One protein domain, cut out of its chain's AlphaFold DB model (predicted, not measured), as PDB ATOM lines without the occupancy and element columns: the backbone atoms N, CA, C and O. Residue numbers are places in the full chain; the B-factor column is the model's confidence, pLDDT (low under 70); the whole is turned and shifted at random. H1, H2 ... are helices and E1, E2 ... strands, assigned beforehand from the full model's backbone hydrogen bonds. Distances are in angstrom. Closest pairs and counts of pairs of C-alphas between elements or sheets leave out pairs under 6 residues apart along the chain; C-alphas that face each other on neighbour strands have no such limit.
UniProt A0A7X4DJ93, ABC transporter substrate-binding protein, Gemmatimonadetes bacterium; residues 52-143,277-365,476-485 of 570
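This is residues 52 to 143, 277 to 365 and 476 to 485 of the 570 residues of the protein "ABC transporter substrate-binding protein" of Gemmatimonadetes bacterium (UniProt A0A7X4DJ93). A twisted sheet of six strands lies between two layers of helices, with H1 and H2 side by side over one face and the long H4 together with H5 on the other; H3 sits off the sheet, near H4. The 191 printed residues have five named helices and six named strands, in the order E1 H1 E2 H2 E3 E4 H3 H4 H5 E5 E6, and the class is mixed, helices and strands. The mixed sheet runs E1 E6 E2 E3 E4 E5. The whole is compact and rounded, with a radius of gyration of the C-alphas of 15.6 A and spans of 41 by 38 by 33 A.

The sheet holds E1, residues 64 to 71, E6, 478 to 484, E2, 94 to 96, E3, 118 to 120, E4, 137 to 139, and E5, 353 to 355; it is only just strongly twisted, with C-alphas up to 4.3 A off its best plane. E6 is antiparallel to E1, with N 66 and O 483 2.8 A apart, and to E2, with N 96 and O 480 3.1 A apart. E3 is parallel to E2, with N 119 and O 95 2.9 A apart, and to E4, with N 138 and O 118 2.9 A apart. E5 is antiparallel to E4, with N 353 and O 139 2.9 A apart. H1, residues 76 to 89, runs along the strands over E6 at a height over the sheet of 8.6 A. On the same face, H2, residues 101 to 114, touches H1 at a shallow tilt of 25 degrees, the same way; their closest C-alphas, of Arg 80 and Ala 107, are 4.7 A apart. E2, H2 and E3 form a strand-helix-strand unit, parallel neighbour strands with a helix between, its crossover right-handed; E1, H1 and E2 form a split one, with E6 between its strands, also right-handed. On the opposite face, H4, residues 303 to 324, runs along the strands at a height of 7.9 A. Its residues 314 to 322 touch H5, residues 331 to 340, about perpendicular at 77 degrees; the closest C-alphas, of Ala 318 and His 337, are 5.9 A apart. H3, residues 286 to 297, is not on the sheet. Every O i to N i+4 pair is within hydrogen-bond range in H1, H3, H4 and H5; in H2, 8 of 10 are.

E1 begins at C-alpha 64, (-52.628, -29.746, 1.455), and is 22.9 A long. H4 is 30.6 A long, from C-alpha 303 at (-38.302, -50.236, 8.255). E6, 19.0 A, ends at C-alpha 484, (-53.206, -28.767, 7.652). H1 is 20.1 A long and H2 19.8 A.

Residues 144 to 276 and 366 to 475 are not printed; the C-alpha gaps are 19.9 A and 31.9 A. The links E3 to E4 and H5 to E5 are long. The model's pLDDT is under 70 for residues 52 to 64, 281, 340 to 365 and 476 to 485.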
ATOM      1  N   ALA A  52     -39.478 -37.906   4.390       24.45
ATOM      2  CA  ALA A  52     -39.475 -37.193   3.117       24.45
ATOM      3  C   ALA A  52     -40.803 -36.454   2.886       24.45
ATOM      4  O   ALA A  52     -41.817 -37.057   2.536       24.45
ATOM      5  N   THR A  53     -40.789 -35.130   3.041       28.05
ATOM      6  CA  THR A  53     -41.996 -34.292   2.998       28.05
ATOM      7  C   THR A  53     -42.107 -33.508   1.694       28.05
ATOM      8  O   THR A  53     -41.981 -32.282   1.653       28.05
ATOM      9  N   ALA A  54     -42.393 -34.223   0.603       24.47
ATOM     10  CA  ALA A  54     -43.161 -33.608  -0.477       24.47
ATOM     11  C   ALA A  54     -44.545 -33.231   0.081       24.47
ATOM     12  O   ALA A  54     -45.111 -33.996   0.861       24.47
ATOM     13  N   GLY A  55     -45.089 -32.067  -0.289       27.16
ATOM     14  CA  GLY A  55     -46.410 -31.640   0.184       27.16
ATOM     15  C   GLY A  55     -47.492 -32.608  -0.290       27.16
ATOM     16  O   GLY A  55     -47.825 -32.627  -1.476       27.16
ATOM     17  N   LEU A  56     -48.021 -33.423   0.622       35.28
ATOM     18  CA  LEU A  56     -49.036 -34.421   0.303       35.28
ATOM     19  C   LEU A  56     -50.384 -33.711   0.136       35.28
ATOM     20  O   LEU A  56     -50.912 -33.123   1.075       35.28
ATOM     21  N   SER A  57     -50.927 -33.737  -1.080       35.25
ATOM     22  CA  SER A  57     -52.328 -33.391  -1.318       35.25
ATOM     23  C   SER A  57     -53.148 -34.663  -1.202       35.25
ATOM     24  O   SER A  57     -52.909 -35.609  -1.956       35.25
ATOM     25  N   PHE A  58     -54.122 -34.666  -0.299       39.44
ATOM     26  CA  PHE A  58     -55.023 -35.801  -0.114       39.44
ATOM     27  C   PHE A  58     -56.253 -35.738  -1.025       39.44
ATOM     28  O   PHE A  58     -56.453 -34.754  -1.750       39.44
ATOM     29  N   SER A  59     -56.964 -36.863  -1.134       35.78
ATOM     30  CA  SER A  59     -57.669 -37.230  -2.365       35.78
ATOM     31  C   SER A  59     -58.749 -36.220  -2.781       35.78
ATOM     32  O   SER A  59     -59.598 -35.810  -1.991       35.78
ATOM     33  N   GLY A  60     -58.687 -35.775  -4.045       39.03
ATOM     34  CA  GLY A  60     -59.716 -35.003  -4.769       39.03
ATOM     35  C   GLY A  60     -60.110 -33.610  -4.244       39.03
ATOM     36  O   GLY A  60     -60.624 -32.803  -5.011       39.03
ATOM     37  N   THR A  61     -59.874 -33.304  -2.969       50.16
ATOM     38  CA  THR A  61     -60.423 -32.140  -2.251       50.16
ATOM     39  C   THR A  61     -59.505 -30.918  -2.250       50.16
ATOM     40  O   THR A  61     -59.903 -29.860  -1.769       50.16
ATOM     41  N   GLY A  62     -58.276 -31.049  -2.765       50.50
ATOM     42  CA  GLY A  62     -57.280 -29.972  -2.801       50.50
ATOM     43  C   GLY A  62     -56.707 -29.585  -1.432       50.50
ATOM     44  O   GLY A  62     -56.077 -28.537  -1.309       50.50
ATOM     45  N   ARG A  63     -56.929 -30.400  -0.391       61.00
ATOM     46  CA  ARG A  63     -56.390 -30.149   0.951       61.00
ATOM     47  C   ARG A  63     -54.916 -30.551   1.013       61.00
ATOM     48  O   ARG A  63     -54.570 -31.713   0.797       61.00
ATOM     49  N   HIS A  64     -54.068 -29.570   1.307       67.44
ATOM     50  CA  HIS A  64     -52.628 -29.746   1.455       67.44
ATOM     51  C   HIS A  64     -52.249 -30.098   2.891       67.44
ATOM     52  O   HIS A  64     -52.687 -29.450   3.842       67.44
ATOM     53  N   VAL A  65     -51.360 -31.076   3.021       70.75
ATOM     54  CA  VAL A  65     -50.735 -31.463   4.280       70.75
ATOM     55  C   VAL A  65     -49.306 -30.940   4.336       70.75
ATOM     56  O   VAL A  65     -48.494 -31.175   3.436       70.75
ATOM     57  N   ILE A  66     -49.020 -30.214   5.411       72.38
ATOM     58  CA  ILE A  66     -47.733 -29.614   5.740       72.38
ATOM     59  C   ILE A  66     -47.135 -30.417   6.898       72.38
ATOM     60  O   ILE A  66     -47.813 -30.733   7.875       72.38
ATOM     61  N   LEU A  67     -45.849 -30.744   6.799       73.69
ATOM     62  CA  LEU A  67     -45.088 -31.338   7.896       73.69
ATOM     63  C   LEU A  67     -44.036 -30.336   8.368       73.69
ATOM     64  O   LEU A  67     -43.089 -30.023   7.648       73.69
ATOM     65  N   VAL A  68     -44.228 -29.823   9.582       77.06
ATOM     66  CA  VAL A  68     -43.286 -28.936  10.266       77.06
ATOM     67  C   VAL A  68     -42.291 -29.815  11.015       77.06
ATOM     68  O   VAL A  68     -42.644 -30.426  12.023       77.06
ATOM     69  N   LEU A  69     -41.062 -29.907  10.508       79.50
ATOM     70  CA  LEU A  69     -40.010 -30.737  11.102       79.50
ATOM     71  C   LEU A  69     -39.098 -29.921  12.029       79.50
ATOM     72  O   LEU A  69     -38.790 -28.764  11.736       79.50
ATOM     73  N   ARG A  70     -38.624 -30.546  13.110       78.06
ATOM     74  CA  ARG A  70     -37.584 -30.027  14.017       78.06
ATOM     75  C   ARG A  70     -36.639 -31.164  14.396       78.06
ATOM     76  O   ARG A  70     -37.051 -32.315  14.434       78.06
ATOM     77  N   ASP A  71     -35.380 -30.847  14.646       79.06
ATOM     78  CA  ASP A  71     -34.421 -31.795  15.224       79.06
ATOM     79  C   ASP A  71     -34.585 -31.778  16.747       79.06
ATOM     80  O   ASP A  71     -34.712 -30.688  17.312       79.06
ATOM     81  N   ASP A  72     -34.624 -32.947  17.393       78.56
ATOM     82  CA  ASP A  72     -34.602 -33.045  18.859       78.56
ATOM     83  C   ASP A  72     -33.227 -33.390  19.443       78.56
ATOM     84  O   ASP A  72     -33.108 -33.594  20.650       78.56
ATOM     85  N   GLU A  73     -32.184 -33.402  18.604       81.00
ATOM     86  CA  GLU A  73     -30.785 -33.642  18.986       81.00
ATOM     87  C   GLU A  73     -30.580 -35.022  19.662       81.00
ATOM     88  O   GLU A  73     -29.532 -35.292  20.249       81.00
ATOM     89  N   SER A  74     -31.581 -35.915  19.574       77.94
ATOM     90  CA  SER A  74     -31.715 -37.139  20.379       77.94
ATOM     91  C   SER A  74     -31.697 -36.916  21.903       77.94
ATOM     92  O   SER A  74     -31.448 -37.859  22.657       77.94
ATOM     93  N   ASP A  75     -32.007 -35.703  22.377       83.69
ATOM     94  CA  ASP A  75     -32.075 -35.354  23.799       83.69
ATOM     95  C   ASP A  75     -33.527 -35.259  24.309       83.69
ATOM     96  O   ASP A  75     -34.401 -34.625  23.717       83.69
ATOM     97  N   ALA A  76     -33.793 -35.871  25.465       85.56
ATOM     98  CA  ALA A  76     -35.141 -35.962  26.024       85.56
ATOM     99  C   ALA A  76     -35.707 -34.615  26.516       85.56
ATOM    100  O   ALA A  76     -36.922 -34.412  26.464       85.56
ATOM    101  N   ALA A  77     -34.862 -33.682  26.966       90.25
ATOM    102  CA  ALA A  77     -35.288 -32.345  27.378       90.25
ATOM    103  C   ALA A  77     -35.502 -31.414  26.173       90.25
ATOM    104  O   ALA A  77     -36.446 -30.621  26.179       90.25
ATOM    105  N   VAL A  78     -34.686 -31.530  25.120       85.00
ATOM    106  CA  VAL A  78     -34.899 -30.854  23.832       85.00
ATOM    107  C   VAL A  78     -36.192 -31.352  23.184       85.00
ATOM    108  O   VAL A  78     -37.045 -30.528  22.855       85.00
ATOM    109  N   SER A  79     -36.392 -32.671  23.091       87.69
ATOM    110  CA  SER A  79     -37.612 -33.280  22.546       87.69
ATOM    111  C   SER A  79     -38.852 -32.830  23.322       87.69
ATOM    112  O   SER A  79     -39.769 -32.249  22.739       87.69
ATOM    113  N   ARG A  80     -38.852 -32.954  24.660       92.19
ATOM    114  CA  ARG A  80     -39.944 -32.456  25.515       92.19
ATOM    115  C   ARG A  80     -40.261 -30.979  25.254       92.19
ATOM    116  O   ARG A  80     -41.423 -30.648  25.034       92.19
ATOM    117  N   ARG A  81     -39.246 -30.107  25.230       91.94
ATOM    118  CA  ARG A  81     -39.414 -28.667  24.973       91.94
ATOM    119  C   ARG A  81     -40.034 -28.404  23.598       91.94
ATOM    120  O   ARG A  81     -40.917 -27.564  23.477       91.94
ATOM    121  N   ILE A  82     -39.619 -29.147  22.573       87.06
ATOM    122  CA  ILE A  82     -40.183 -29.064  21.220       87.06
ATOM    123  C   ILE A  82     -41.679 -29.411  21.224       87.06
ATOM    124  O   ILE A  82     -42.469 -28.684  20.621       87.06
ATOM    125  N   TYR A  83     -42.091 -30.458  21.944       92.25
ATOM    126  CA  TYR A  83     -43.507 -30.814  22.089       92.25
ATOM    127  C   TYR A  83     -44.307 -29.814  22.943       92.25
ATOM    128  O   TYR A  83     -45.462 -29.543  22.613       92.25
ATOM    129  N   GLU A  84     -43.708 -29.210  23.973       93.94
ATOM    130  CA  GLU A  84     -44.311 -28.100  24.736       93.94
ATOM    131  C   GLU A  84     -44.526 -26.860  23.845       93.94
ATOM    132  O   GLU A  84     -45.608 -26.272  23.859       93.94
ATOM    133  N   GLU A  85     -43.551 -26.507  23.000       87.94
ATOM    134  CA  GLU A  85     -43.660 -25.416  22.020       87.94
ATOM    135  C   GLU A  85     -44.734 -25.696  20.947       87.94
ATOM    136  O   GLU A  85     -45.529 -24.808  20.635       87.94
ATOM    137  N   TYR A  86     -44.815 -26.921  20.410       86.56
ATOM    138  CA  TYR A  86     -45.864 -27.302  19.451       86.56
ATOM    139  C   TYR A  86     -47.271 -27.245  20.071       86.56
ATOM    140  O   TYR A  86     -48.205 -26.748  19.442       86.56
ATOM    141  N   VAL A  87     -47.438 -27.717  21.311       89.25
ATOM    142  CA  VAL A  87     -48.712 -27.622  22.043       89.25
ATOM    143  C   VAL A  87     -49.116 -26.165  22.292       89.25
ATOM    144  O   VAL A  87     -50.293 -25.836  22.156       89.25
ATOM    145  N   ALA A  88     -48.163 -25.291  22.628       91.25
ATOM    146  CA  ALA A  88     -48.430 -23.886  22.942       91.25
ATOM    147  C   ALA A  88     -48.821 -23.025  21.722       91.25
ATOM    148  O   ALA A  88     -49.524 -22.030  21.884       91.25
ATOM    149  N   ASP A  89     -48.380 -23.400  20.517       86.94
ATOM    150  CA  ASP A  89     -48.759 -22.769  19.241       86.94
ATOM    151  C   ASP A  89     -50.233 -23.078  18.879       86.94
ATOM    152  O   ASP A  89     -50.999 -22.200  18.487       86.94
ATOM    153  N   GLY A  90     -50.673 -24.325  19.087       81.12
ATOM    154  CA  GLY A  90     -52.086 -24.724  18.997       81.12
ATOM    155  C   GLY A  90     -52.663 -24.893  17.580       81.12
ATOM    156  O   GLY A  90     -53.756 -25.436  17.441       81.12
ATOM    157  N   ARG A  91     -51.939 -24.511  16.520       82.94
ATOM    158  CA  ARG A  91     -52.349 -24.686  15.102       82.94
ATOM    159  C   ARG A  91     -52.313 -26.130  14.568       82.94
ATOM    160  O   ARG A  91     -52.729 -26.390  13.437       82.94
ATOM    161  N   TYR A  92     -51.749 -27.067  15.328       83.88
ATOM    162  CA  TYR A  92     -51.477 -28.430  14.864       83.88
ATOM    163  C   TYR A  92     -52.640 -29.378  15.155       83.88
ATOM    164  O   TYR A  92     -53.286 -29.294  16.194       83.88
ATOM    165  N   HIS A  93     -52.900 -30.297  14.223       82.25
ATOM    166  CA  HIS A  93     -54.053 -31.203  14.298       82.25
ATOM    167  C   HIS A  93     -53.666 -32.584  14.856       82.25
ATOM    168  O   HIS A  93     -54.496 -33.274  15.446       82.25
ATOM    169  N   ALA A  94     -52.407 -32.982  14.649       86.44
ATOM    170  CA  ALA A  94     -51.786 -34.178  15.205       86.44
ATOM    171  C   ALA A  94     -50.253 -34.032  15.208       86.44
ATOM    172  O   ALA A  94     -49.676 -33.288  14.409       86.44
ATOM    173  N   LEU A  95     -49.596 -34.776  16.091       89.06
ATOM    174  CA  LEU A  95     -48.146 -34.811  16.269       89.06
ATOM    175  C   LEU A  95     -47.615 -36.208  15.903       89.06
ATOM    176  O   LEU A  95     -48.337 -37.201  16.040       89.06
ATOM    177  N   LEU A  96     -46.367 -36.299  15.435       85.75
ATOM    178  CA  LEU A  96     -45.757 -37.546  14.971       85.75
ATOM    179  C   LEU A  96     -44.324 -37.701  15.510       85.75
ATOM    180  O   LEU A  96     -43.572 -36.737  15.631       85.75
ATOM    181  N   GLY A  97     -43.940 -38.942  15.812       82.69
ATOM    182  CA  GLY A  97     -42.670 -39.263  16.460       82.69
ATOM    183  C   GLY A  97     -42.788 -39.257  17.992       82.69
ATOM    184  O   GLY A  97     -43.879 -39.502  18.512       82.69
ATOM    185  N   PRO A  98     -41.688 -39.004  18.725       84.00
ATOM    186  CA  PRO A  98     -40.302 -38.930  18.246       84.00
ATOM    187  C   PRO A  98     -39.759 -40.330  17.878       84.00
ATOM    188  O   PRO A  98     -40.524 -41.278  17.694       84.00
ATOM    189  N   TYR A  99     -38.441 -40.457  17.702       75.31
ATOM    190  CA  TYR A  99     -37.805 -41.703  17.260       75.31
ATOM    191  C   TYR A  99     -37.718 -42.782  18.354       75.31
ATOM    192  O   TYR A  99     -38.184 -43.897  18.149       75.31
ATOM    193  N   SER A 100     -37.109 -42.499  19.508       77.38
ATOM    194  CA  SER A 100     -36.809 -43.544  20.501       77.38
ATOM    195  C   SER A 100     -37.828 -43.603  21.644       77.38
ATOM    196  O   SER A 100     -38.629 -42.688  21.860       77.38
ATOM    197  N   SER A 101     -37.789 -44.697  22.410       83.62
ATOM    198  CA  SER A 101     -38.678 -44.884  23.565       83.62
ATOM    199  C   SER A 101     -38.446 -43.844  24.686       83.62
ATOM    200  O   SER A 101     -39.441 -43.276  25.135       83.62
ATOM    201  N   PRO A 102     -37.198 -43.494  25.080       83.06
ATOM    202  CA  PRO A 102     -36.946 -42.413  26.043       83.06
ATOM    203  C   PRO A 102     -37.446 -41.032  25.588       83.06
ATOM    204  O   PRO A 102     -38.050 -40.306  26.376       83.06
ATOM    205  N   LEU A 103     -37.260 -40.682  24.307       86.19
ATOM    206  CA  LEU A 103     -37.783 -39.428  23.747       86.19
ATOM    207  C   LEU A 103     -39.318 -39.432  23.766       86.19
ATOM    208  O   LEU A 103     -39.943 -38.439  24.134       86.19
ATOM    209  N   THR A 104     -39.936 -40.570  23.428       88.81
ATOM    210  CA  THR A 104     -41.400 -40.712  23.426       88.81
ATOM    211  C   THR A 104     -41.975 -40.552  24.827       88.81
ATOM    212  O   THR A 104     -42.958 -39.840  24.986       88.81
ATOM    213  N   GLU A 105     -41.359 -41.154  25.847       89.81
ATOM    214  CA  GLU A 105     -41.762 -40.996  27.251       89.81
ATOM    215  C   GLU A 105     -41.718 -39.526  27.709       89.81
ATOM    216  O   GLU A 105     -42.642 -39.065  28.381       89.81
ATOM    217  N   ALA A 106     -40.684 -38.778  27.310       89.94
ATOM    218  CA  ALA A 106     -40.541 -37.360  27.642       89.94
ATOM    219  C   ALA A 106     -41.547 -36.458  26.896       89.94
ATOM    220  O   ALA A 106     -42.040 -35.481  27.461       89.94
ATOM    221  N   ALA A 107     -41.876 -36.801  25.647       89.94
ATOM    222  CA  ALA A 107     -42.835 -36.088  24.807       89.94
ATOM    223  C   ALA A 107     -44.301 -36.329  25.215       89.94
ATOM    224  O   ALA A 107     -45.095 -35.396  25.334       89.94
ATOM    225  N   ILE A 108     -44.680 -37.590  25.427       89.62
ATOM    226  CA  ILE A 108     -46.086 -38.010  25.488       89.62
ATOM    227  C   ILE A 108     -46.829 -37.522  26.740       89.62
ATOM    228  O   ILE A 108     -48.046 -37.354  26.704       89.62
ATOM    229  N   GLU A 109     -46.135 -37.256  27.853       88.25
ATOM    230  CA  GLU A 109     -46.766 -36.635  29.028       88.25
ATOM    231  C   GLU A 109     -47.316 -35.241  28.692       88.25
ATOM    232  O   GLU A 109     -48.410 -34.886  29.138       88.25
ATOM    233  N   VAL A 110     -46.599 -34.487  27.852       92.19
ATOM    234  CA  VAL A 110     -47.012 -33.164  27.374       92.19
ATOM    235  C   VAL A 110     -48.237 -33.301  26.474       92.19
ATOM    236  O   VAL A 110     -49.248 -32.638  26.702       92.19
ATOM    237  N   THR A 111     -48.183 -34.193  25.482       90.00
ATOM    238  CA  THR A 111     -49.250 -34.324  24.478       90.00
ATOM    239  C   THR A 111     -50.539 -34.908  25.064       90.00
ATOM    240  O   THR A 111     -51.623 -34.425  24.743       90.00
ATOM    241  N   ASP A 112     -50.457 -35.884  25.980       90.69
ATOM    242  CA  ASP A 112     -51.642 -36.473  26.625       90.69
ATOM    243  C   ASP A 112     -52.338 -35.478  27.566       90.69
ATOM    244  O   ASP A 112     -53.565 -35.343  27.537       90.69
ATOM    245  N   SER A 113     -51.545 -34.719  28.333       91.56
ATOM    246  CA  SER A 113     -52.022 -33.620  29.188       91.56
ATOM    247  C   SER A 113     -52.675 -32.495  28.381       91.56
ATOM    248  O   SER A 113     -53.685 -31.939  28.811       91.56
ATOM    249  N   ALA A 114     -52.122 -32.177  27.207       92.31
ATOM    250  CA  ALA A 114     -52.631 -31.157  26.292       92.31
ATOM    251  C   ALA A 114     -53.897 -31.572  25.525       92.31
ATOM    252  O   ALA A 114     -54.570 -30.724  24.944       92.31
ATOM    253  N   GLY A 115     -54.219 -32.866  25.492       92.00
ATOM    254  CA  GLY A 115     -55.298 -33.385  24.656       92.00
ATOM    255  C   GLY A 115     -54.943 -33.463  23.167       92.00
ATOM    256  O   GLY A 115     -55.806 -33.248  22.319       92.00
ATOM    257  N   MET A 116     -53.675 -33.736  22.851       88.44
ATOM    258  CA  MET A 116     -53.133 -33.732  21.495       88.44
ATOM    259  C   MET A 116     -52.645 -35.125  21.085       88.44
ATOM    260  O   MET A 116     -51.874 -35.759  21.804       88.44
ATOM    261  N   VAL A 117     -53.077 -35.595  19.910       87.56
ATOM    262  CA  VAL A 117     -52.683 -36.906  19.367       87.56
ATOM    263  C   VAL A 117     -51.182 -36.943  19.093       87.56
ATOM    264  O   VAL A 117     -50.675 -36.077  18.383       87.56
ATOM    265  N   LEU A 118     -50.507 -37.987  19.581       87.81
ATOM    266  CA  LEU A 118     -49.119 -38.305  19.250       87.81
ATOM    267  C   LEU A 118     -49.044 -39.701  18.620       87.81
ATOM    268  O   LEU A 118     -49.211 -40.714  19.301       87.81
ATOM    269  N   VAL A 119     -48.784 -39.766  17.315       86.12
ATOM    270  CA  VAL A 119     -48.482 -41.029  16.631       86.12
ATOM    271  C   VAL A 119     -46.988 -41.288  16.759       86.12
ATOM    272  O   VAL A 119     -46.193 -40.654  16.072       86.12
ATOM    273  N   ALA A 120     -46.606 -42.225  17.623       85.12
ATOM    274  CA  ALA A 120     -45.218 -42.613  17.844       85.12
ATOM    275  C   ALA A 120     -44.914 -43.897  17.042       85.12
ATOM    276  O   ALA A 120     -45.080 -45.003  17.573       85.12
ATOM    277  N   PRO A 121     -44.496 -43.803  15.757       77.31
ATOM    278  CA  PRO A 121     -44.261 -44.982  14.924       77.31
ATOM    279  C   PRO A 121     -43.208 -45.915  15.513       77.31
ATOM    280  O   PRO A 121     -43.334 -47.126  15.378       77.31
ATOM    281  N   MET A 122     -42.196 -45.342  16.166       79.31
ATOM    282  CA  MET A 122     -40.953 -46.014  16.541       79.31
ATOM    283  C   MET A 122     -40.825 -46.332  18.042       79.31
ATOM    284  O   MET A 122     -39.848 -46.945  18.472       79.31
ATOM    285  N   ALA A 123     -41.834 -45.988  18.847       82.69
ATOM    286  CA  ALA A 123     -41.878 -46.337  20.263       82.69
ATOM    287  C   ALA A 123     -42.155 -47.837  20.459       82.69
ATOM    288  O   ALA A 123     -43.159 -48.364  19.976       82.69
ATOM    289  N   ALA A 124     -41.290 -48.523  21.205       84.62
ATOM    290  CA  ALA A 124     -41.330 -49.979  21.362       84.62
ATOM    291  C   ALA A 124     -41.456 -50.434  22.824       84.62
ATOM    292  O   ALA A 124     -42.099 -51.450  23.085       84.62
ATOM    293  N   ASP A 125     -40.886 -49.703  23.783       84.00
ATOM    294  CA  ASP A 125     -40.959 -50.070  25.201       84.00
ATOM    295  C   ASP A 125     -42.421 -50.114  25.728       84.00
ATOM    296  O   ASP A 125     -43.173 -49.152  25.535       84.00
ATOM    297  N   PRO A 126     -42.841 -51.191  26.428       83.38
ATOM    298  CA  PRO A 126     -44.112 -51.233  27.152       83.38
ATOM    299  C   PRO A 126     -44.218 -50.229  28.313       83.38
ATOM    300  O   PRO A 126     -45.327 -49.799  28.638       83.38
ATOM    301  N   GLY A 127     -43.100 -49.873  28.956       85.12
ATOM    302  CA  GLY A 127     -43.039 -49.007  30.139       85.12
ATOM    303  C   GLY A 127     -43.619 -47.606  29.927       85.12
ATOM    304  O   GLY A 127     -44.276 -47.082  30.827       85.12
ATOM    305  N   ILE A 128     -43.505 -47.046  28.716       85.75
ATOM    306  CA  ILE A 128     -44.206 -45.814  28.296       85.75
ATOM    307  C   ILE A 128     -45.707 -45.893  28.645       85.75
ATOM    308  O   ILE A 128     -46.306 -44.934  29.131       85.75
ATOM    309  N   TRP A 129     -46.345 -47.040  28.434       83.62
ATOM    310  CA  TRP A 129     -47.802 -47.188  28.517       83.62
ATOM    311  C   TRP A 129     -48.267 -47.821  29.834       83.62
ATOM    312  O   TRP A 129     -49.387 -47.570  30.291       83.62
ATOM    313  N   ALA A 130     -47.408 -48.635  30.451       78.38
ATOM    314  CA  ALA A 130     -47.719 -49.426  31.633       78.38
ATOM    315  C   ALA A 130     -48.200 -48.563  32.814       78.38
ATOM    316  O   ALA A 130     -47.569 -47.583  33.203       78.38
ATOM    317  N   GLY A 131     -49.343 -48.936  33.401       72.62
ATOM    318  CA  GLY A 131     -49.902 -48.280  34.590       72.62
ATOM    319  C   GLY A 131     -50.412 -46.845  34.393       72.62
ATOM    320  O   GLY A 131     -50.861 -46.232  35.360       72.62
ATOM    321  N   ARG A 132     -50.377 -46.300  33.170       78.81
ATOM    322  CA  ARG A 132     -50.723 -44.901  32.877       78.81
ATOM    323  C   ARG A 132     -51.938 -44.785  31.962       78.81
ATOM    324  O   ARG A 132     -52.209 -45.641  31.125       78.81
ATOM    325  N   SER A 133     -52.659 -43.675  32.090       75.69
ATOM    326  CA  SER A 133     -53.668 -43.274  31.109       75.69
ATOM    327  C   SER A 133     -52.952 -42.470  30.023       75.69
ATOM    328  O   SER A 133     -52.620 -41.312  30.246       75.69
ATOM    329  N   ARG A 134     -52.643 -43.114  28.892       82.88
ATOM    330  CA  ARG A 134     -51.980 -42.511  27.719       82.88
ATOM    331  C   ARG A 134     -52.949 -42.583  26.525       82.88
ATOM    332  O   ARG A 134     -52.755 -43.353  25.592       82.88
ATOM    333  N   ARG A 135     -54.069 -41.857  26.644       81.69
ATOM    334  CA  ARG A 135     -55.253 -41.897  25.756       81.69
ATOM    335  C   ARG A 135     -55.053 -41.212  24.403       81.69
ATOM    336  O   ARG A 135     -55.914 -41.345  23.538       81.69
ATOM    337  N   TRP A 136     -53.986 -40.440  24.245       86.44
ATOM    338  CA  TRP A 136     -53.698 -39.663  23.040       86.44
ATOM    339  C   TRP A 136     -52.479 -40.176  22.267       86.44
ATOM    340  O   TRP A 136     -52.269 -39.775  21.123       86.44
ATOM    341  N   GLY A 137     -51.699 -41.083  22.859       86.00
ATOM    342  CA  GLY A 137     -50.589 -41.742  22.180       86.00
ATOM    343  C   GLY A 137     -51.027 -42.978  21.394       86.00
ATOM    344  O   GLY A 137     -51.798 -43.803  21.885       86.00
ATOM    345  N   VAL A 138     -50.494 -43.128  20.182       83.31
ATOM    346  CA  VAL A 138     -50.683 -44.308  19.329       83.31
ATOM    347  C   VAL A 138     -49.334 -44.973  19.094       83.31
ATOM    348  O   VAL A 138     -48.418 -44.344  18.566       83.31
ATOM    349  N   GLN A 139     -49.227 -46.251  19.459       83.06
ATOM    350  CA  GLN A 139     -48.052 -47.072  19.190       83.06
ATOM    351  C   GLN A 139     -48.264 -47.858  17.893       83.06
ATOM    352  O   GLN A 139     -49.300 -48.501  17.707       83.06
ATOM    353  N   MET A 140     -47.279 -47.833  16.994       77.06
ATOM    354  CA  MET A 140     -47.371 -48.586  15.739       77.06
ATOM    355  C   MET A 140     -46.478 -49.835  15.704       77.06
ATOM    356  O   MET A 140     -46.890 -50.835  15.117       77.06
ATOM    357  N   LEU A 141     -45.305 -49.817  16.350       76.94
ATOM    358  CA  LEU A 141     -44.466 -51.012  16.500       76.94
ATOM    359  C   LEU A 141     -45.093 -52.058  17.432       76.94
ATOM    360  O   LEU A 141     -45.873 -51.755  18.335       76.94
ATOM    361  N   ASN A 142     -44.671 -53.307  17.239       78.62
ATOM    362  CA  ASN A 142     -44.788 -54.351  18.251       78.62
ATOM    363  C   ASN A 142     -43.986 -53.968  19.521       78.62
ATOM    364  O   ASN A 142     -43.035 -53.186  19.426       78.62
ATOM    365  N   PRO A 143     -44.313 -54.505  20.712       86.12
ATOM    366  CA  PRO A 143     -43.610 -54.138  21.941       86.12
ATOM    367  C   PRO A 143     -42.223 -54.791  22.037       86.12
ATOM    368  O   PRO A 143     -42.062 -55.947  21.636       86.12
ATOM    369  N   ILE A 277     -42.131 -57.351   1.828       78.25
ATOM    370  CA  ILE A 277     -43.500 -57.537   2.325       78.25
ATOM    371  C   ILE A 277     -44.494 -56.797   1.419       78.25
ATOM    372  O   ILE A 277     -44.370 -55.602   1.153       78.25
ATOM    373  N   SER A 278     -45.533 -57.508   0.970       77.12
ATOM    374  CA  SER A 278     -46.599 -56.952   0.128       77.12
ATOM    375  C   SER A 278     -47.833 -56.582   0.958       77.12
ATOM    376  O   SER A 278     -48.487 -57.459   1.529       77.12
ATOM    377  N   THR A 279     -48.164 -55.293   0.976       75.94
ATOM    378  CA  THR A 279     -49.342 -54.682   1.616       75.94
ATOM    379  C   THR A 279     -49.975 -53.664   0.659       75.94
ATOM    380  O   THR A 279     -49.305 -53.139  -0.234       75.94
ATOM    381  N   THR A 280     -51.265 -53.376   0.846       74.56
ATOM    382  CA  THR A 280     -52.012 -52.427   0.000       74.56
ATOM    383  C   THR A 280     -51.711 -50.964   0.328       74.56
ATOM    384  O   THR A 280     -51.685 -50.146  -0.585       74.56
ATOM    385  N   GLY A 281     -51.481 -50.647   1.606       69.12
ATOM    386  CA  GLY A 281     -51.380 -49.269   2.089       69.12
ATOM    387  C   GLY A 281     -52.675 -48.466   1.970       69.12
ATOM    388  O   GLY A 281     -53.711 -48.988   1.548       69.12
ATOM    389  N   TYR A 282     -52.585 -47.189   2.343       75.00
ATOM    390  CA  TYR A 282     -53.655 -46.208   2.166       75.00
ATOM    391  C   TYR A 282     -53.320 -45.232   1.030       75.00
ATOM    392  O   TYR A 282     -54.122 -45.024   0.123       75.00
ATOM    393  N   ILE A 283     -52.100 -44.684   1.039       74.25
ATOM    394  CA  ILE A 283     -51.590 -43.774   0.006       74.25
ATOM    395  C   ILE A 283     -51.023 -44.578  -1.172       74.25
ATOM    396  O   ILE A 283     -51.263 -44.229  -2.329       74.25
ATOM    397  N   VAL A 284     -50.248 -45.638  -0.899       78.69
ATOM    398  CA  VAL A 284     -49.665 -46.531  -1.920       78.69
ATOM    399  C   VAL A 284     -49.378 -47.937  -1.390       78.69
ATOM    400  O   VAL A 284     -49.010 -48.119  -0.233       78.69
ATOM    401  N   GLU A 285     -49.403 -48.924  -2.291       80.94
ATOM    402  CA  GLU A 285     -48.858 -50.260  -2.021       80.94
ATOM    403  C   GLU A 285     -47.385 -50.194  -1.596       80.94
ATOM    404  O   GLU A 285     -46.597 -49.442  -2.182       80.94
ATOM    405  N   SER A 286     -46.970 -51.061  -0.667       83.38
ATOM    406  CA  SER A 286     -45.578 -51.134  -0.188       83.38
ATOM    407  C   SER A 286     -44.548 -51.239  -1.314       83.38
ATOM    408  O   SER A 286     -43.500 -50.602  -1.260       83.38
ATOM    409  N   ARG A 287     -44.855 -51.988  -2.379       85.81
ATOM    410  CA  ARG A 287     -43.990 -52.137  -3.564       85.81
ATOM    411  C   ARG A 287     -43.809 -50.831  -4.340       85.81
ATOM    412  O   ARG A 287     -42.759 -50.605  -4.937       85.81
ATOM    413  N   ILE A 288     -44.830 -49.976  -4.342       85.56
ATOM    414  CA  ILE A 288     -44.794 -48.651  -4.964       85.56
ATOM    415  C   ILE A 288     -44.084 -47.651  -4.045       85.56
ATOM    416  O   ILE A 288     -43.334 -46.823  -4.557       85.56
ATOM    417  N   PHE A 289     -44.244 -47.758  -2.720       84.06
ATOM    418  CA  PHE A 289     -43.422 -47.026  -1.749       84.06
ATOM    419  C   PHE A 289     -41.929 -47.348  -1.928       84.06
ATOM    420  O   PHE A 289     -41.158 -46.432  -2.201       84.06
ATOM    421  N   VAL A 290     -41.540 -48.632  -1.891       84.56
ATOM    422  CA  VAL A 290     -40.152 -49.100  -2.089       84.56
ATOM    423  C   VAL A 290     -39.565 -48.536  -3.378       84.56
ATOM    424  O   VAL A 290     -38.590 -47.790  -3.334       84.56
ATOM    425  N   ARG A 291     -40.231 -48.770  -4.515       87.00
ATOM    426  CA  ARG A 291     -39.752 -48.296  -5.818       87.00
ATOM    427  C   ARG A 291     -39.663 -46.767  -5.913       87.00
ATOM    428  O   ARG A 291     -38.801 -46.251  -6.616       87.00
ATOM    429  N   ARG A 292     -40.559 -46.018  -5.256       86.94
ATOM    430  CA  ARG A 292     -40.488 -44.545  -5.216       86.94
ATOM    431  C   ARG A 292     -39.338 -44.060  -4.337       86.94
ATOM    432  O   ARG A 292     -38.678 -43.105  -4.725       86.94
ATOM    433  N   TYR A 293     -39.094 -44.710  -3.203       85.25
ATOM    434  CA  TYR A 293     -37.986 -44.395  -2.306       85.25
ATOM    435  C   TYR A 293     -36.637 -44.630  -3.008       85.25
ATOM    436  O   TYR A 293     -35.835 -43.704  -3.104       85.25
ATOM    437  N   GLU A 294     -36.454 -45.800  -3.631       85.88
ATOM    438  CA  GLU A 294     -35.283 -46.137  -4.459       85.88
ATOM    439  C   GLU A 294     -35.046 -45.109  -5.582       85.88
ATOM    440  O   GLU A 294     -33.929 -44.635  -5.774       85.88
ATOM    441  N   LEU A 295     -36.103 -44.704  -6.301       84.94
ATOM    442  CA  LEU A 295     -36.018 -43.713  -7.385       84.94
ATOM    443  C   LEU A 295     -35.715 -42.279  -6.914       84.94
ATOM    444  O   LEU A 295     -35.284 -41.465  -7.731       84.94
ATOM    445  N   LEU A 296     -35.976 -41.948  -5.646       82.69
ATOM    446  CA  LEU A 296     -35.760 -40.612  -5.079       82.69
ATOM    447  C   LEU A 296     -34.439 -40.490  -4.310       82.69
ATOM    448  O   LEU A 296     -33.875 -39.398  -4.267       82.69
ATOM    449  N   LEU A 297     -33.976 -41.578  -3.689       81.88
ATOM    450  CA  LEU A 297     -32.873 -41.575  -2.720       81.88
ATOM    451  C   LEU A 297     -31.740 -42.557  -3.061       81.88
ATOM    452  O   LEU A 297     -30.723 -42.556  -2.377       81.88
ATOM    453  N   GLY A 298     -31.883 -43.382  -4.105       82.38
ATOM    454  CA  GLY A 298     -30.848 -44.318  -4.568       82.38
ATOM    455  C   GLY A 298     -30.656 -45.568  -3.701       82.38
ATOM    456  O   GLY A 298     -29.932 -46.475  -4.107       82.38
ATOM    457  N   THR A 299     -31.317 -45.642  -2.546       80.25
ATOM    458  CA  THR A 299     -31.187 -46.711  -1.548       80.25
ATOM    459  C   THR A 299     -32.513 -47.434  -1.313       80.25
ATOM    460  O   THR A 299     -33.591 -46.908  -1.592       80.25
ATOM    461  N   THR A 300     -32.450 -48.653  -0.783       82.44
ATOM    462  CA  THR A 300     -33.629 -49.406  -0.332       82.44
ATOM    463  C   THR A 300     -34.141 -48.821   0.994       82.44
ATOM    464  O   THR A 300     -33.323 -48.570   1.880       82.44
ATOM    465  N   PRO A 301     -35.457 -48.617   1.205       80.06
ATOM    466  CA  PRO A 301     -35.954 -48.109   2.484       80.06
ATOM    467  C   PRO A 301     -35.766 -49.118   3.621       80.06
ATOM    468  O   PRO A 301     -36.167 -50.278   3.511       80.06
ATOM    469  N   SER A 302     -35.247 -48.646   4.751       78.69
ATOM    470  CA  SER A 302     -35.300 -49.368   6.024       78.69
ATOM    471  C   SER A 302     -36.719 -49.348   6.613       78.69
ATOM    472  O   SER A 302     -37.585 -48.563   6.202       78.69
ATOM    473  N   TYR A 303     -36.983 -50.195   7.614       77.62
ATOM    474  CA  TYR A 303     -38.302 -50.236   8.255       77.62
ATOM    475  C   TYR A 303     -38.647 -48.945   9.017       77.62
ATOM    476  O   TYR A 303     -39.828 -48.672   9.221       77.62
ATOM    477  N   TYR A 304     -37.652 -48.122   9.360       79.06
ATOM    478  CA  TYR A 304     -37.823 -46.781   9.923       79.06
ATOM    479  C   TYR A 304     -38.437 -45.802   8.923       79.06
ATOM    480  O   TYR A 304     -39.420 -45.130   9.234       79.06
ATOM    481  N   ALA A 305     -37.900 -45.758   7.698       81.12
ATOM    482  CA  ALA A 305     -38.436 -44.924   6.625       81.12
ATOM    483  C   ALA A 305     -39.878 -45.327   6.281       81.12
ATOM    484  O   ALA A 305     -40.753 -44.475   6.118       81.12
ATOM    485  N   ALA A 306     -40.138 -46.636   6.240       80.69
ATOM    486  CA  ALA A 306     -41.475 -47.177   6.034       80.69
ATOM    487  C   ALA A 306     -42.420 -46.905   7.227       80.69
ATOM    488  O   ALA A 306     -43.606 -46.681   7.010       80.69
ATOM    489  N   GLY A 307     -41.911 -46.851   8.464       78.81
ATOM    490  CA  GLY A 307     -42.691 -46.531   9.667       78.81
ATOM    491  C   GLY A 307     -43.067 -45.054   9.764       78.81
ATOM    492  O   GLY A 307     -44.221 -44.728  10.035       78.81
ATOM    493  N   GLY A 308     -42.129 -44.156   9.446       79.88
ATOM    494  CA  GLY A 308     -42.409 -42.727   9.293       79.88
ATOM    495  C   GLY A 308     -43.440 -42.461   8.190       79.88
ATOM    496  O   GLY A 308     -44.376 -41.694   8.400       79.88
ATOM    497  N   PHE A 309     -43.332 -43.153   7.050       81.62
ATOM    498  CA  PHE A 309     -44.341 -43.089   5.988       81.62
ATOM    499  C   PHE A 309     -45.702 -43.640   6.444       81.62
ATOM    500  O   PHE A 309     -46.721 -42.973   6.275       81.62
ATOM    501  N   GLY A 310     -45.727 -44.809   7.092       79.62
ATOM    502  CA  GLY A 310     -46.946 -45.441   7.602       79.62
ATOM    503  C   GLY A 310     -47.675 -44.617   8.671       79.62
ATOM    504  O   GLY A 310     -48.901 -44.648   8.724       79.62
ATOM    505  N   ALA A 311     -46.959 -43.839   9.487       80.06
ATOM    506  CA  ALA A 311     -47.567 -42.886  10.422       80.06
ATOM    507  C   ALA A 311     -48.246 -41.706   9.709       80.06
ATOM    508  O   ALA A 311     -49.301 -41.244  10.148       80.06
ATOM    509  N   VAL A 312     -47.687 -41.248   8.584       81.44
ATOM    510  CA  VAL A 312     -48.325 -40.234   7.732       81.44
ATOM    511  C   VAL A 312     -49.534 -40.819   6.995       81.44
ATOM    512  O   VAL A 312     -50.565 -40.156   6.939       81.44
ATOM    513  N   GLU A 313     -49.472 -42.066   6.512       79.81
ATOM    514  CA  GLU A 313     -50.648 -42.774   5.975       79.81
ATOM    515  C   GLU A 313     -51.770 -42.916   7.008       79.81
ATOM    516  O   GLU A 313     -52.930 -42.677   6.688       79.81
ATOM    517  N   LEU A 314     -51.432 -43.273   8.250       80.88
ATOM    518  CA  LEU A 314     -52.387 -43.456   9.342       80.88
ATOM    519  C   LEU A 314     -53.126 -42.152   9.694       80.88
ATOM    520  O   LEU A 314     -54.336 -42.161   9.922       80.88
ATOM    521  N   LEU A 315     -52.410 -41.023   9.715       81.69
ATOM    522  CA  LEU A 315     -53.019 -39.705   9.910       81.69
ATOM    523  C   LEU A 315     -53.827 -39.261   8.681       81.69
ATOM    524  O   LEU A 315     -54.904 -38.691   8.847       81.69
ATOM    525  N   ALA A 316     -53.365 -39.573   7.467       79.75
ATOM    526  CA  ALA A 316     -54.090 -39.303   6.227       79.75
ATOM    527  C   ALA A 316     -55.433 -40.046   6.157       79.75
ATOM    528  O   ALA A 316     -56.454 -39.418   5.887       79.75
ATOM    529  N   GLU A 317     -55.446 -41.348   6.466       83.06
ATOM    530  CA  GLU A 317     -56.648 -42.193   6.504       83.06
ATOM    531  C   GLU A 317     -57.701 -41.604   7.453       83.06
ATOM    532  O   GLU A 317     -58.858 -41.418   7.067       83.06
ATOM    533  N   ALA A 318     -57.284 -41.208   8.661       83.38
ATOM    534  CA  ALA A 318     -58.168 -40.567   9.630       83.38
ATOM    535  C   ALA A 318     -58.685 -39.196   9.159       83.38
ATOM    536  O   ALA A 318     -59.864 -38.881   9.332       83.38
ATOM    537  N   MET A 319     -57.826 -38.372   8.556       84.44
ATOM    538  CA  MET A 319     -58.181 -37.017   8.125       84.44
ATOM    539  C   MET A 319     -59.086 -37.011   6.885       84.44
ATOM    540  O   MET A 319     -60.077 -36.281   6.879       84.44
ATOM    541  N   GLU A 320     -58.825 -37.848   5.876       82.94
ATOM    542  CA  GLU A 320     -59.733 -38.024   4.732       82.94
ATOM    543  C   GLU A 320     -61.102 -38.559   5.180       82.94
ATOM    544  O   GLU A 320     -62.136 -38.046   4.746       82.94
ATOM    545  N   ALA A 321     -61.134 -39.531   6.101       84.31
ATOM    546  CA  ALA A 321     -62.385 -40.089   6.609       84.31
ATOM    547  C   ALA A 321     -63.236 -39.067   7.384       84.31
ATOM    548  O   ALA A 321     -64.456 -39.046   7.212       84.31
ATOM    549  N   LEU A 322     -62.616 -38.192   8.188       86.81
ATOM    550  CA  LEU A 322     -63.311 -37.097   8.881       86.81
ATOM    551  C   LEU A 322     -63.880 -36.058   7.899       86.81
ATOM    552  O   LEU A 322     -64.996 -35.579   8.091       86.81
ATOM    553  N   VAL A 323     -63.162 -35.746   6.813       85.56
ATOM    554  CA  VAL A 323     -63.691 -34.877   5.744       85.56
ATOM    555  C   VAL A 323     -64.877 -35.538   5.041       85.56
ATOM    556  O   VAL A 323     -65.889 -34.878   4.808       85.56
ATOM    557  N   ALA A 324     -64.786 -36.836   4.740       85.62
ATOM    558  CA  ALA A 324     -65.848 -37.587   4.074       85.62
ATOM    559  C   ALA A 324     -67.119 -37.740   4.933       85.62
ATOM    560  O   ALA A 324     -68.220 -37.771   4.383       85.62
ATOM    561  N   SER A 325     -66.995 -37.797   6.265       86.94
ATOM    562  CA  SER A 325     -68.135 -37.802   7.195       86.94
ATOM    563  C   SER A 325     -68.684 -36.404   7.522       86.94
ATOM    564  O   SER A 325     -69.689 -36.296   8.226       86.94
ATOM    565  N   GLY A 326     -68.055 -35.332   7.023       86.00
ATOM    566  CA  GLY A 326     -68.430 -33.947   7.326       86.00
ATOM    567  C   GLY A 326     -68.072 -33.499   8.749       86.00
ATOM    568  O   GLY A 326     -68.634 -32.520   9.240       86.00
ATOM    569  N   GLN A 327     -67.167 -34.207   9.427       86.00
ATOM    570  CA  GLN A 327     -66.692 -33.856  10.763       86.00
ATOM    571  C   GLN A 327     -65.586 -32.795  10.706       86.00
ATOM    572  O   GLN A 327     -64.780 -32.741   9.774       86.00
ATOM    573  N   VAL A 328     -65.515 -31.958  11.745       85.56
ATOM    574  CA  VAL A 328     -64.382 -31.044  11.941       85.56
ATOM    575  C   VAL A 328     -63.138 -31.871  12.270       85.56
ATOM    576  O   VAL A 328     -63.213 -32.849  13.020       85.56
ATOM    577  N   ILE A 329     -61.996 -31.488  11.700       84.62
ATOM    578  CA  ILE A 329     -60.705 -32.104  12.005       84.62
ATOM    579  C   ILE A 329     -60.125 -31.366  13.209       84.62
ATOM    580  O   ILE A 329     -59.645 -30.247  13.088       84.62
ATOM    581  N   GLU A 330     -60.185 -32.003  14.368       86.19
ATOM    582  CA  GLU A 330     -59.642 -31.520  15.635       86.19
ATOM    583  C   GLU A 330     -58.896 -32.684  16.299       86.19
ATOM    584  O   GLU A 330     -59.206 -33.843  16.004       86.19
ATOM    585  N   PRO A 331     -57.965 -32.439  17.238       85.88
ATOM    586  CA  PRO A 331     -57.225 -33.519  17.889       85.88
ATOM    587  C   PRO A 331     -58.144 -34.603  18.468       85.88
ATOM    588  O   PRO A 331     -57.870 -35.793  18.324       85.88
ATOM    589  N   ALA A 332     -59.280 -34.213  19.062       89.31
ATOM    590  CA  ALA A 332     -60.267 -35.140  19.617       89.31
ATOM    591  C   ALA A 332     -60.932 -36.035  18.557       89.31
ATOM    592  O   ALA A 332     -61.085 -37.233  18.791       89.31
ATOM    593  N   THR A 333     -61.298 -35.494  17.390       88.69
ATOM    594  CA  THR A 333     -61.930 -36.280  16.318       88.69
ATOM    595  C   THR A 333     -60.912 -37.158  15.592       88.69
ATOM    596  O   THR A 333     -61.228 -38.302  15.264       88.69
ATOM    597  N   VAL A 334     -59.668 -36.687  15.437       86.00
ATOM    598  CA  VAL A 334     -58.540 -37.496  14.949       86.00
ATOM    599  C   VAL A 334     -58.258 -38.654  15.912       86.00
ATOM    600  O   VAL A 334     -58.188 -39.797  15.464       86.00
ATOM    601  N   ARG A 335     -58.190 -38.407  17.232       86.56
ATOM    602  CA  ARG A 335     -58.073 -39.468  18.250       86.56
ATOM    603  C   ARG A 335     -59.201 -40.480  18.107       86.56
ATOM    604  O   ARG A 335     -58.933 -41.670  17.997       86.56
ATOM    605  N   ASP A 336     -60.453 -40.032  18.109       85.19
ATOM    606  CA  ASP A 336     -61.596 -40.947  18.129       85.19
ATOM    607  C   ASP A 336     -61.718 -41.759  16.837       85.19
ATOM    608  O   ASP A 336     -62.094 -42.931  16.898       85.19
ATOM    609  N   HIS A 337     -61.295 -41.218  15.690       83.75
ATOM    610  CA  HIS A 337     -61.125 -42.014  14.476       83.75
ATOM    611  C   HIS A 337     -60.006 -43.055  14.638       83.75
ATOM    612  O   HIS A 337     -60.248 -44.255  14.487       83.75
ATOM    613  N   LEU A 338     -58.792 -42.629  15.011       80.06
ATOM    614  CA  LEU A 338     -57.639 -43.519  15.202       80.06
ATOM    615  C   LEU A 338     -57.909 -44.622  16.233       80.06
ATOM    616  O   LEU A 338     -57.366 -45.718  16.107       80.06
ATOM    617  N   PHE A 339     -58.757 -44.370  17.231       77.44
ATOM    618  CA  PHE A 339     -59.115 -45.325  18.279       77.44
ATOM    619  C   PHE A 339     -60.333 -46.210  17.954       77.44
ATOM    620  O   PHE A 339     -60.540 -47.201  18.655       77.44
ATOM    621  N   SER A 340     -61.089 -45.925  16.885       69.56
ATOM    622  CA  SER A 340     -62.262 -46.718  16.465       69.56
ATOM    623  C   SER A 340     -62.096 -47.467  15.136       69.56
ATOM    624  O   SER A 340     -62.706 -48.521  14.965       69.56
ATOM    625  N   ALA A 341     -61.258 -46.982  14.216       57.38
ATOM    626  CA  ALA A 341     -61.045 -47.597  12.903       57.38
ATOM    627  C   ALA A 341     -60.242 -48.918  12.948       57.38
ATOM    628  O   ALA A 341     -59.596 -49.252  13.947       57.38
ATOM    629  N   GLU A 342     -60.207 -49.647  11.831       55.19
ATOM    630  CA  GLU A 342     -59.180 -50.663  11.543       55.19
ATOM    631  C   GLU A 342     -58.284 -50.156  10.392       55.19
ATOM    632  O   GLU A 342     -58.498 -50.547   9.241       55.19
ATOM    633  N   PRO A 343     -57.335 -49.239  10.676       50.53
ATOM    634  CA  PRO A 343     -56.512 -48.599   9.649       50.53
ATOM    635  C   PRO A 343     -55.555 -49.590   8.977       50.53
ATOM    636  O   PRO A 343     -55.151 -50.589   9.585       50.53
ATOM    637  N   ARG A 344     -55.176 -49.322   7.721       49.56
ATOM    638  CA  ARG A 344     -54.393 -50.258   6.882       49.56
ATOM    639  C   ARG A 344     -53.158 -49.612   6.222       49.56
ATOM    640  O   ARG A 344     -53.066 -49.595   4.993       49.56
ATOM    641  N   PRO A 345     -52.171 -49.142   7.012       50.62
ATOM    642  CA  PRO A 345     -50.916 -48.608   6.483       50.62
ATOM    643  C   PRO A 345     -50.106 -49.672   5.719       50.62
ATOM    644  O   PRO A 345     -50.194 -50.873   5.982       50.62
ATOM    645  N   CYS A 346     -49.244 -49.240   4.799       40.34
ATOM    646  CA  CYS A 346     -48.409 -50.096   3.952       40.34
ATOM    647  C   CYS A 346     -47.298 -50.810   4.742       40.34
ATOM    648  O   CYS A 346     -46.603 -51.692   4.231       40.34
ATOM    649  N   TRP A 347     -47.096 -50.413   5.990       38.84
ATOM    650  CA  TRP A 347     -45.941 -50.782   6.788       38.84
ATOM    651  C   TRP A 347     -46.148 -52.028   7.658       38.84
ATOM    652  O   TRP A 347     -45.183 -52.724   7.941       38.84
ATOM    653  N   VAL A 348     -47.377 -52.382   8.051       42.06
ATOM    654  CA  VAL A 348     -47.611 -53.490   8.997       42.06
ATOM    655  C   VAL A 348     -48.829 -54.330   8.595       42.06
ATOM    656  O   VAL A 348     -49.834 -53.820   8.112       42.06
ATOM    657  N   ARG A 349     -48.722 -55.656   8.781       35.47
ATOM    658  CA  ARG A 349     -49.815 -56.635   8.581       35.47
ATOM    659  C   ARG A 349     -50.662 -56.870   9.840       35.47
ATOM    660  O   ARG A 349     -51.752 -57.429   9.747       35.47
ATOM    661  N   SER A 350     -50.116 -56.505  10.994       40.69
ATOM    662  CA  SER A 350     -50.749 -56.512  12.314       40.69
ATOM    663  C   SER A 350     -51.690 -55.310  12.487       40.69
ATOM    664  O   SER A 350     -51.810 -54.460  11.609       40.69
ATOM    665  N   ARG A 351     -52.357 -55.219  13.639       45.00
ATOM    666  CA  ARG A 351     -53.149 -54.043  14.034       45.00
ATOM    667  C   ARG A 351     -52.255 -53.067  14.811       45.00
ATOM    668  O   ARG A 351     -51.393 -53.511  15.564       45.00
ATOM    669  N   SER A 352     -52.481 -51.759  14.679       43.31
ATOM    670  CA  SER A 352     -51.825 -50.739  15.517       43.31
ATOM    671  C   SER A 352     -52.197 -50.907  16.995       43.31
ATOM    672  O   SER A 352     -53.364 -51.173  17.309       43.31
ATOM    673  N   ILE A 353     -51.246 -50.706  17.911       47.88
ATOM    674  CA  ILE A 353     -51.457 -50.906  19.349       47.88
ATOM    675  C   ILE A 353     -51.953 -49.601  19.985       47.88
ATOM    676  O   ILE A 353     -51.308 -48.554  19.942       47.88
ATOM    677  N   ARG A 354     -53.145 -49.669  20.578       46.62
ATOM    678  CA  ARG A 354     -53.861 -48.523  21.150       46.62
ATOM    679  C   ARG A 354     -53.953 -48.681  22.654       46.62
ATOM    680  O   ARG A 354     -54.379 -49.737  23.111       46.62
ATOM    681  N   TRP A 355     -53.597 -47.663  23.428       42.91
ATOM    682  CA  TRP A 355     -53.482 -47.793  24.881       42.91
ATOM    683  C   TRP A 355     -54.678 -47.167  25.606       42.91
ATOM    684  O   TRP A 355     -55.033 -46.008  25.410       42.91
ATOM    685  N   GLY A 356     -55.369 -47.982  26.407       30.83
ATOM    686  CA  GLY A 356     -56.607 -47.598  27.083       30.83
ATOM    687  C   GLY A 356     -56.391 -46.993  28.471       30.83
ATOM    688  O   GLY A 356     -55.300 -47.034  29.032       30.83
ATOM    689  N   MET A 357     -57.485 -46.532  29.086       31.62
ATOM    690  CA  MET A 357     -57.526 -45.877  30.412       31.62
ATOM    691  C   MET A 357     -56.929 -46.665  31.600       31.62
ATOM    692  O   MET A 357     -56.901 -46.140  32.708       31.62
ATOM    693  N   SER A 358     -56.486 -47.913  31.408       32.16
ATOM    694  CA  SER A 358     -55.865 -48.748  32.453       32.16
ATOM    695  C   SER A 358     -54.416 -49.157  32.151       32.16
ATOM    696  O   SER A 358     -53.939 -50.131  32.726       32.16
ATOM    697  N   GLY A 359     -53.728 -48.472  31.228       35.81
ATOM    698  CA  GLY A 359     -52.362 -48.831  30.818       35.81
ATOM    699  C   GLY A 359     -52.270 -50.202  30.137       35.81
ATOM    700  O   GLY A 359     -51.238 -50.862  30.192       35.81
ATOM    701  N   ARG A 360     -53.377 -50.658  29.537       35.62
ATOM    702  CA  ARG A 360     -53.497 -51.919  28.792       35.62
ATOM    703  C   ARG A 360     -53.862 -51.639  27.344       35.62
ATOM    704  O   ARG A 360     -54.627 -50.709  27.073       35.62
ATOM    705  N   ALA A 361     -53.352 -52.468  26.440       38.03
ATOM    706  CA  ALA A 361     -53.706 -52.407  25.033       38.03
ATOM    707  C   ALA A 361     -55.206 -52.702  24.838       38.03
ATOM    708  O   ALA A 361     -55.731 -53.711  25.308       38.03
ATOM    709  N   LEU A 362     -55.886 -51.804  24.133       37.50
ATOM    710  CA  LEU A 362     -57.190 -52.028  23.520       37.50
ATOM    711  C   LEU A 362     -57.013 -52.920  22.278       37.50
ATOM    712  O   LEU A 362     -55.902 -53.070  21.766       37.50
ATOM    713  N   ALA A 363     -58.108 -53.524  21.803       35.50
ATOM    714  CA  ALA A 363     -58.092 -54.572  20.778       35.50
ATOM    715  C   ALA A 363     -57.202 -54.225  19.560       35.50
ATOM    716  O   ALA A 363     -57.498 -53.320  18.772       35.50
ATOM    717  N   GLY A 364     -56.098 -54.968  19.434       35.06
ATOM    718  CA  GLY A 364     -55.006 -54.692  18.498       35.06
ATOM    719  C   GLY A 364     -53.753 -55.540  18.753       35.06
ATOM    720  O   GLY A 364     -53.157 -56.042  17.809       35.06
ATOM    721  N   ALA A 365     -53.400 -55.776  20.022       31.34
ATOM    722  CA  ALA A 365     -52.178 -56.505  20.395       31.34
ATOM    723  C   ALA A 365     -52.121 -57.976  19.913       31.34
ATOM    724  O   ALA A 365     -51.038 -58.502  19.658       31.34
ATOM    725  N   ASP A 476     -28.271 -35.670  13.393       27.95
ATOM    726  CA  ASP A 476     -29.625 -35.105  13.357       27.95
ATOM    727  C   ASP A 476     -30.750 -36.171  13.231       27.95
ATOM    728  O   ASP A 476     -30.709 -37.009  12.320       27.95
ATOM    729  N   LEU A 477     -31.789 -36.111  14.086       33.97
ATOM    730  CA  LEU A 477     -32.975 -36.992  14.049       33.97
ATOM    731  C   LEU A 477     -34.278 -36.166  14.082       33.97
ATOM    732  O   LEU A 477     -34.549 -35.398  14.999       33.97
ATOM    733  N   LEU A 478     -35.100 -36.311  13.039       32.41
ATOM    734  CA  LEU A 478     -36.191 -35.374  12.750       32.41
ATOM    735  C   LEU A 478     -37.517 -35.765  13.423       32.41
ATOM    736  O   LEU A 478     -38.189 -36.706  12.997       32.41
ATOM    737  N   VAL A 479     -37.948 -34.957  14.393       31.00
ATOM    738  CA  VAL A 479     -39.351 -34.836  14.817       31.00
ATOM    739  C   VAL A 479     -40.169 -34.228  13.675       31.00
ATOM    740  O   VAL A 479     -39.688 -33.343  12.962       31.00
ATOM    741  N   GLY A 480     -41.422 -34.664  13.505       33.50
ATOM    742  CA  GLY A 480     -42.328 -34.119  12.493       33.50
ATOM    743  C   GLY A 480     -43.736 -33.884  13.019       33.50
ATOM    744  O   GLY A 480     -44.292 -34.709  13.732       33.50
ATOM    745  N   VAL A 481     -44.337 -32.753  12.655       35.50
ATOM    746  CA  VAL A 481     -45.656 -32.345  13.155       35.50
ATOM    747  C   VAL A 481     -46.593 -31.959  12.021       35.50
ATOM    748  O   VAL A 481     -46.198 -31.247  11.097       35.50
ATOM    749  N   LEU A 482     -47.834 -32.450  12.091       33.75
ATOM    750  CA  LEU A 482     -48.800 -32.369  11.004       33.75
ATOM    751  C   LEU A 482     -49.664 -31.104  11.124       33.75
ATOM    752  O   LEU A 482     -50.572 -31.000  11.955       33.75
ATOM    753  N   GLU A 483     -49.387 -30.146  10.247       28.92
ATOM    754  CA  GLU A 483     -50.235 -28.986  10.008       28.92
ATOM    755  C   GLU A 483     -51.075 -29.224   8.748       28.92
ATOM    756  O   GLU A 483     -50.565 -29.581   7.686       28.92
ATOM    757  N   MET A 484     -52.378 -28.969   8.835       30.77
ATOM    758  CA  MET A 484     -53.206 -28.767   7.652       30.77
ATOM    759  C   MET A 484     -53.698 -27.336   7.645       30.77
ATOM    760  O   MET A 484     -54.475 -26.933   8.507       30.77
ATOM    761  N   VAL A 485     -53.280 -26.579   6.634       28.12
ATOM    762  CA  VAL A 485     -53.926 -25.305   6.333       28.12
ATOM    763  C   VAL A 485     -55.248 -25.636   5.656       28.12
ATOM    764  O   VAL A 485     -55.284 -26.015   4.487       28.12
TER     765      VAL A 485